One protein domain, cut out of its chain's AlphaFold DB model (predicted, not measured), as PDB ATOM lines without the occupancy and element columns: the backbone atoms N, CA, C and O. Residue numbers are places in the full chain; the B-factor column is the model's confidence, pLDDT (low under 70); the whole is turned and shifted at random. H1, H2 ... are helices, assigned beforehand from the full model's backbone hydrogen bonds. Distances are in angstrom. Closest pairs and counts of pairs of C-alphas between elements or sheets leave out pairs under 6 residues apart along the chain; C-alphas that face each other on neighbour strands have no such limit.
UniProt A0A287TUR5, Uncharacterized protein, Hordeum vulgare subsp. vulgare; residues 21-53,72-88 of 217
ATOM      1  N   MET A  21     -14.676   7.640  48.056       93.38
ATOM      2  CA  MET A  21     -13.626   8.518  47.549       93.38
ATOM      3  C   MET A  21     -12.260   7.905  47.835       93.38
ATOM      4  O   MET A  21     -11.894   7.684  48.986       93.38
ATOM      5  N   VAL A  22     -11.482   7.684  46.778       93.25
ATOM      6  CA  VAL A  22     -10.103   7.205  46.875       93.25
ATOM      7  C   VAL A  22      -9.192   8.251  46.245       93.25
ATOM      8  O   VAL A  22      -9.345   8.588  45.072       93.25
ATOM      9  N   LYS A  23      -8.236   8.760  47.026       93.06
ATOM     10  CA  LYS A  23      -7.154   9.633  46.556       93.06
ATOM     11  C   LYS A  23      -5.828   8.892  46.700       93.06
ATOM     12  O   LYS A  23      -5.632   8.143  47.653       93.06
ATOM     13  N   PHE A  24      -4.925   9.101  45.755       93.25
ATOM     14  CA  PHE A  24      -3.579   8.534  45.755       93.25
ATOM     15  C   PHE A  24      -2.591   9.601  45.290       93.25
ATOM     16  O   PHE A  24      -2.978  10.571  44.636       93.25
ATOM     17  N   GLU A  25      -1.325   9.405  45.635       93.75
ATOM     18  CA  GLU A  25      -0.248  10.313  45.260       93.75
ATOM     19  C   GLU A  25       0.041  10.264  43.750       93.75
ATOM     20  O   GLU A  25      -0.194   9.248  43.084       93.75
ATOM     21  N   GLY A  26       0.576  11.364  43.218       93.69
ATOM     22  CA  GLY A  26       0.957  11.495  41.815       93.69
ATOM     23  C   GLY A  26       0.057  12.425  41.001       93.69
ATOM     24  O   GLY A  26      -1.017  12.858  41.414       93.69
ATOM     25  N   ASP A  27       0.522  12.743  39.798       93.06
ATOM     26  CA  ASP A  27      -0.162  13.643  38.873       93.06
ATOM     27  C   ASP A  27      -1.199  12.906  38.003       93.06
ATOM     28  O   ASP A  27      -1.589  11.769  38.266       93.06
ATOM     29  N   HIS A  28      -1.665  13.537  36.927       91.94
ATOM     30  CA  HIS A  28      -2.670  12.966  36.026       91.94
ATOM     31  C   HIS A  28      -2.183  11.754  35.226       91.94
ATOM     32  O   HIS A  28      -3.009  10.928  34.838       91.94
ATOM     33  N   ASN A  29      -0.874  11.650  35.002       93.00
ATOM     34  CA  ASN A  29      -0.255  10.629  34.157       93.00
ATOM     35  C   ASN A  29       0.450   9.547  34.978       93.00
ATOM     36  O   ASN A  29       0.825   8.507  34.441       93.00
ATOM     37  N   SER A  30       0.628   9.793  36.274       94.94
ATOM     38  CA  SER A  30       1.245   8.858  37.199       94.94
ATOM     39  C   SER A  30       0.459   7.542  37.229       94.94
ATOM     40  O   SER A  30      -0.780   7.559  37.236       94.94
ATOM     41  N   PRO A  31       1.151   6.390  37.242       93.69
ATOM     42  CA  PRO A  31       0.491   5.095  37.311       93.69
ATOM     43  C   PRO A  31      -0.339   4.998  38.593       93.69
ATOM     44  O   PRO A  31       0.060   5.484  39.650       93.69
ATOM     45  N   ARG A  32      -1.517   4.375  38.501       95.12
ATOM     46  CA  ARG A  32      -2.402   4.213  39.661       95.12
ATOM     47  C   ARG A  32      -2.047   2.944  40.437       95.12
ATOM     48  O   ARG A  32      -1.685   1.952  39.797       95.12
ATOM     49  N   PRO A  33      -2.168   2.943  41.779       95.06
ATOM     50  CA  PRO A  33      -1.960   1.740  42.580       95.06
ATOM     51  C   PRO A  33      -2.860   0.592  42.116       95.06
ATOM     52  O   PRO A  33      -3.997   0.812  41.701       95.06
ATOM     53  N   GLN A  34      -2.385  -0.648  42.229       93.31
ATOM     54  CA  GLN A  34      -3.165  -1.810  41.800       93.31
ATOM     55  C   GLN A  34      -4.475  -1.970  42.590       93.31
ATOM     56  O   GLN A  34      -5.494  -2.326  42.005       93.31
ATOM     57  N   SER A  35      -4.474  -1.608  43.876       93.12
ATOM     58  CA  SER A  35      -5.668  -1.602  44.727       93.12
ATOM     59  C   SER A  35      -6.806  -0.743  44.166       93.12
ATOM     60  O   SER A  35      -7.970  -1.099  44.327       93.12
ATOM     61  N   TYR A  36      -6.495   0.350  43.456       95.50
ATOM     62  CA  TYR A  36      -7.505   1.161  42.778       95.50
ATOM     63  C   TYR A  36      -8.192   0.364  41.666       95.50
ATOM     64  O   TYR A  36      -9.419   0.295  41.632       95.50
ATOM     65  N   TYR A  37      -7.421  -0.294  40.795       95.94
ATOM     66  CA  TYR A  37      -7.994  -1.128  39.737       95.94
ATOM     67  C   TYR A  37      -8.814  -2.286  40.309       95.94
ATOM     68  O   TYR A  37      -9.921  -2.526  39.835       95.94
ATOM     69  N   ASP A  38      -8.315  -2.933  41.364       93.50
ATOM     70  CA  ASP A  38      -9.019  -4.023  42.039       93.50
ATOM     71  C   ASP A  38     -10.372  -3.526  42.606       93.50
ATOM     72  O   ASP A  38     -11.408  -4.152  42.381       93.50
ATOM     73  N   SER A  39     -10.405  -2.344  43.240       94.06
ATOM     74  CA  SER A  39     -11.648  -1.743  43.756       94.06
ATOM     75  C   SER A  39     -12.664  -1.402  42.658       94.06
ATOM     76  O   SER A  39     -13.861  -1.643  42.818       94.06
ATOM     77  N   VAL A  40     -12.194  -0.902  41.511       94.19
ATOM     78  CA  VAL A  40     -13.039  -0.579  40.354       94.19
ATOM     79  C   VAL A  40     -13.633  -1.854  39.754       94.19
ATOM     80  O   VAL A  40     -14.819  -1.883  39.422       94.19
ATOM     81  N   SER A  41     -12.843  -2.926  39.651       93.38
ATOM     82  CA  SER A  41     -13.324  -4.231  39.194       93.38
ATOM     83  C   SER A  41     -14.419  -4.786  40.106       93.38
ATOM     84  O   SER A  41     -15.455  -5.219  39.604       93.38
ATOM     85  N   ILE A  42     -14.230  -4.711  41.429       92.69
ATOM     86  CA  ILE A  42     -15.234  -5.143  42.414       92.69
ATOM     87  C   ILE A  42     -16.514  -4.311  42.285       92.69
ATOM     88  O   ILE A  42     -17.609  -4.871  42.225       92.69
ATOM     89  N   PHE A  43     -16.393  -2.984  42.187       95.19
ATOM     90  CA  PHE A  43     -17.544  -2.099  42.020       95.19
ATOM     91  C   PHE A  43     -18.376  -2.477  40.791       95.19
ATOM     92  O   PHE A  43     -19.597  -2.608  40.886       95.19
ATOM     93  N   PHE A  44     -17.730  -2.702  39.643       94.81
ATOM     94  CA  PHE A  44     -18.442  -3.096  38.430       94.81
ATOM     95  C   PHE A  44     -19.052  -4.488  38.527       94.81
ATOM     96  O   PHE A  44     -20.167  -4.676  38.046       94.81
ATOM     97  N   TYR A  45     -18.374  -5.445  39.155       91.81
ATOM     98  CA  TYR A  45     -18.932  -6.777  39.355       91.81
ATOM     99  C   TYR A  45     -20.216  -6.729  40.191       91.81
ATOM    100  O   TYR A  45     -21.248  -7.264  39.783       91.81
ATOM    101  N   ASN A  46     -20.176  -5.997  41.306       91.00
ATOM    102  CA  ASN A  46     -21.316  -5.831  42.202       91.00
ATOM    103  C   ASN A  46     -22.442  -5.005  41.572       91.00
ATOM    104  O   ASN A  46     -23.605  -5.263  41.839       91.00
ATOM    105  N   THR A  47     -22.118  -4.014  40.741       93.88
ATOM    106  CA  THR A  47     -23.130  -3.125  40.144       93.88
ATOM    107  C   THR A  47     -23.792  -3.750  38.920       93.88
ATOM    108  O   THR A  47     -24.993  -3.595  38.709       93.88
ATOM    109  N   LEU A  48     -23.007  -4.417  38.073       93.25
ATOM    110  CA  LEU A  48     -23.484  -4.937  36.794       93.25
ATOM    111  C   LEU A  48     -23.967  -6.383  36.887       93.25
ATOM    112  O   LEU A  48     -24.674  -6.814  35.980       93.25
ATOM    113  N   HIS A  49     -23.570  -7.119  37.932       89.19
ATOM    114  CA  HIS A  49     -23.833  -8.551  38.098       89.19
ATOM    115  C   HIS A  49     -23.696  -9.317  36.772       89.19
ATOM    116  O   HIS A  49     -24.674  -9.900  36.288       89.19
ATOM    117  N   PRO A  50     -22.513  -9.259  36.126       85.19
ATOM    118  CA  PRO A  50     -22.347  -9.807  34.792       85.19
ATOM    119  C   PRO A  50     -22.744 -11.292  34.779       85.19
ATOM    120  O   PRO A  50     -22.421 -12.028  35.720       85.19
ATOM    121  N   PRO A  51     -23.460 -11.746  33.733       82.88
ATOM    122  CA  PRO A  51     -23.934 -13.117  33.660       82.88
ATOM    123  C   PRO A  51     -22.756 -14.075  33.758       82.88
ATOM    124  O   PRO A  51     -21.688 -13.826  33.192       82.88
ATOM    125  N   GLN A  52     -22.967 -15.181  34.471       68.62
ATOM    126  CA  GLN A  52     -21.967 -16.233  34.516       68.62
ATOM    127  C   GLN A  52     -21.751 -16.734  33.101       68.62
ATOM    128  O   GLN A  52     -22.690 -17.235  32.475       68.62
ATOM    129  N   LEU A  53     -20.538 -16.553  32.573       67.00
ATOM    130  CA  LEU A  53     -20.218 -17.172  31.303       67.00
ATOM    131  C   LEU A  53     -20.384 -18.672  31.537       67.00
ATOM    132  O   LEU A  53     -19.790 -19.202  32.482       67.00
ATOM    133  N   THR A  72     -15.656 -20.492  39.161       62.25
ATOM    134  CA  THR A  72     -16.673 -19.465  39.401       62.25
ATOM    135  C   THR A  72     -16.290 -18.209  38.616       62.25
ATOM    136  O   THR A  72     -15.110 -17.992  38.336       62.25
ATOM    137  N   ASN A  73     -17.261 -17.356  38.277       64.81
ATOM    138  CA  ASN A  73     -16.982 -16.044  37.677       64.81
ATOM    139  C   ASN A  73     -15.885 -15.276  38.409       64.81
ATOM    140  O   ASN A  73     -15.044 -14.657  37.768       64.81
ATOM    141  N   GLU A  74     -15.879 -15.369  39.739       66.00
ATOM    142  CA  GLU A  74     -14.863 -14.764  40.594       66.00
ATOM    143  C   GLU A  74     -13.460 -15.201  40.157       66.00
ATOM    144  O   GLU A  74     -12.602 -14.361  39.904       66.00
ATOM    145  N   SER A  75     -13.245 -16.507  39.955       68.69
ATOM    146  CA  SER A  75     -11.969 -17.059  39.480       68.69
ATOM    147  C   SER A  75     -11.584 -16.539  38.094       68.69
ATOM    148  O   SER A  75     -10.409 -16.284  37.860       68.69
ATOM    149  N   LEU A  76     -12.547 -16.334  37.186       74.12
ATOM    150  CA  LEU A  76     -12.283 -15.744  35.869       74.12
ATOM    151  C   LEU A  76     -11.882 -14.275  35.970       74.12
ATOM    152  O   LEU A  76     -10.935 -13.859  35.308       74.12
ATOM    153  N   PHE A  77     -12.563 -13.489  36.803       71.06
ATOM    154  CA  PHE A  77     -12.171 -12.105  37.045       71.06
ATOM    155  C   PHE A  77     -10.786 -12.029  37.689       71.06
ATOM    156  O   PHE A  77      -9.970 -11.221  37.247       71.06
ATOM    157  N   PHE A  78     -10.476 -12.905  38.648       70.25
ATOM    158  CA  PHE A  78      -9.133 -13.006  39.218       70.25
ATOM    159  C   PHE A  78      -8.088 -13.368  38.164       70.25
ATOM    160  O   PHE A  78      -7.038 -12.735  38.131       70.25
ATOM    161  N   ASP A  79      -8.370 -14.314  37.269       73.44
ATOM    162  CA  ASP A  79      -7.450 -14.694  36.194       73.44
ATOM    163  C   ASP A  79      -7.254 -13.565  35.175       73.44
ATOM    164  O   ASP A  79      -6.132 -13.327  34.730       73.44
ATOM    165  N   ILE A  80      -8.308 -12.810  34.849       78.62
ATOM    166  CA  ILE A  80      -8.217 -11.627  33.981       78.62
ATOM    167  C   ILE A  80      -7.379 -10.535  34.661       78.62
ATOM    168  O   ILE A  80      -6.460  -9.999  34.045       78.62
ATOM    169  N   ILE A  81      -7.645 -10.221  35.932       75.44
ATOM    170  CA  ILE A  81      -6.897  -9.206  36.692       75.44
ATOM    171  C   ILE A  81      -5.428  -9.626  36.853       75.44
ATOM    172  O   ILE A  81      -4.526  -8.817  36.627       75.44
ATOM    173  N   ASN A  82      -5.171 -10.893  37.187       71.19
ATOM    174  CA  ASN A  82      -3.822 -11.444  37.321       71.19
ATOM    175  C   ASN A  82      -3.089 -11.473  35.976       71.19
ATOM    176  O   ASN A  82      -1.914 -11.111  35.916       71.19
ATOM    177  N   GLY A  83      -3.778 -11.829  34.891       70.62
ATOM    178  CA  GLY A  83      -3.240 -11.780  33.533       70.62
ATOM    179  C   GLY A  83      -2.835 -10.362  33.123       70.62
ATOM    180  O   GLY A  83      -1.732 -10.158  32.619       70.62
ATOM    181  N   LEU A  84      -3.671  -9.358  33.414       69.88
ATOM    182  CA  LEU A  84      -3.353  -7.947  33.159       69.88
ATOM    183  C   LEU A  84      -2.186  -7.441  34.024       69.88
ATOM    184  O   LEU A  84      -1.404  -6.604  33.571       69.88
ATOM    185  N   ARG A  85      -2.044  -7.950  35.254       63.09
ATOM    186  CA  ARG A  85      -0.927  -7.630  36.155       63.09
ATOM    187  C   ARG A  85       0.394  -8.232  35.662       63.09
ATOM    188  O   ARG A  85       1.407  -7.541  35.698       63.09
ATOM    189  N   ALA A  86       0.380  -9.469  35.158       57.66
ATOM    190  CA  ALA A  86       1.567 -10.151  34.632       57.66
ATOM    191  C   ALA A  86       2.153  -9.448  33.392       57.66
ATOM    192  O   ALA A  86       3.363  -9.245  33.318       57.66
ATOM    193  N   VAL A  87       1.297  -8.975  32.479       52.47
ATOM    194  CA  VAL A  87       1.689  -8.238  31.256       52.47
ATOM    195  C   VAL A  87       2.300  -6.853  31.546       52.47
ATOM    196  O   VAL A  87       2.904  -6.238  30.676       52.47
ATOM    197  N   ARG A  88       2.169  -6.320  32.769       49.56
ATOM    198  CA  ARG A  88       2.851  -5.071  33.163       49.56
ATOM    199  C   ARG A  88       4.257  -5.290  33.725       49.56
ATOM    200  O   ARG A  88       4.942  -4.307  33.988       49.56
TER     201      ARG A  88
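Overview. This is residues 21 to 53 and 72 to 88 of the 217 residues of an uncharacterized protein of Hordeum vulgare subsp. vulgare (UniProt A0A287TUR5). Two helices, H1 and H2, lie loosely side by side and run opposite ways, and an open loop before H1 sticks out at residues 26 to 31. The outline is a flat 37 by 26 by 13 A. The printed part has 50 residues with two named helices, H1 then H2, and no named strand; its class is all helix. It is loose, with a radius of gyration of the C-alphas of 12.8 A.

Arrangement. Start at H1, residues 34 to 48, and look across to H2, residues 73 to 86. They are close but not clearly touching: their closest C-alphas, those of Asp 38 and Ile 81, are 7.7 A apart. They run opposite ways at a shallow tilt of 29 degrees. In H1 and H2 every O i to N i+4 pair is within hydrogen-bond range.

Along the chain. Find C-alpha 34 at (-3.165, -1.810, 41.800); from there H1 runs 21.2 A to C-alpha 48. H2 runs 19.7 A from C-alpha 73 to C-alpha 86 at (1.567, -10.151, 34.632).

Size, cuts and confidence. The C-alphas farthest apart, those of Asp 27 and Leu 53, are 37.5 A apart. The link across the cut lacks residues 54 to 71; C-alphas 53 and 72 are 9.1 A apart. Look for pLDDT under 70 at residues 52 to 53, 72 to 75 and 84 to 88.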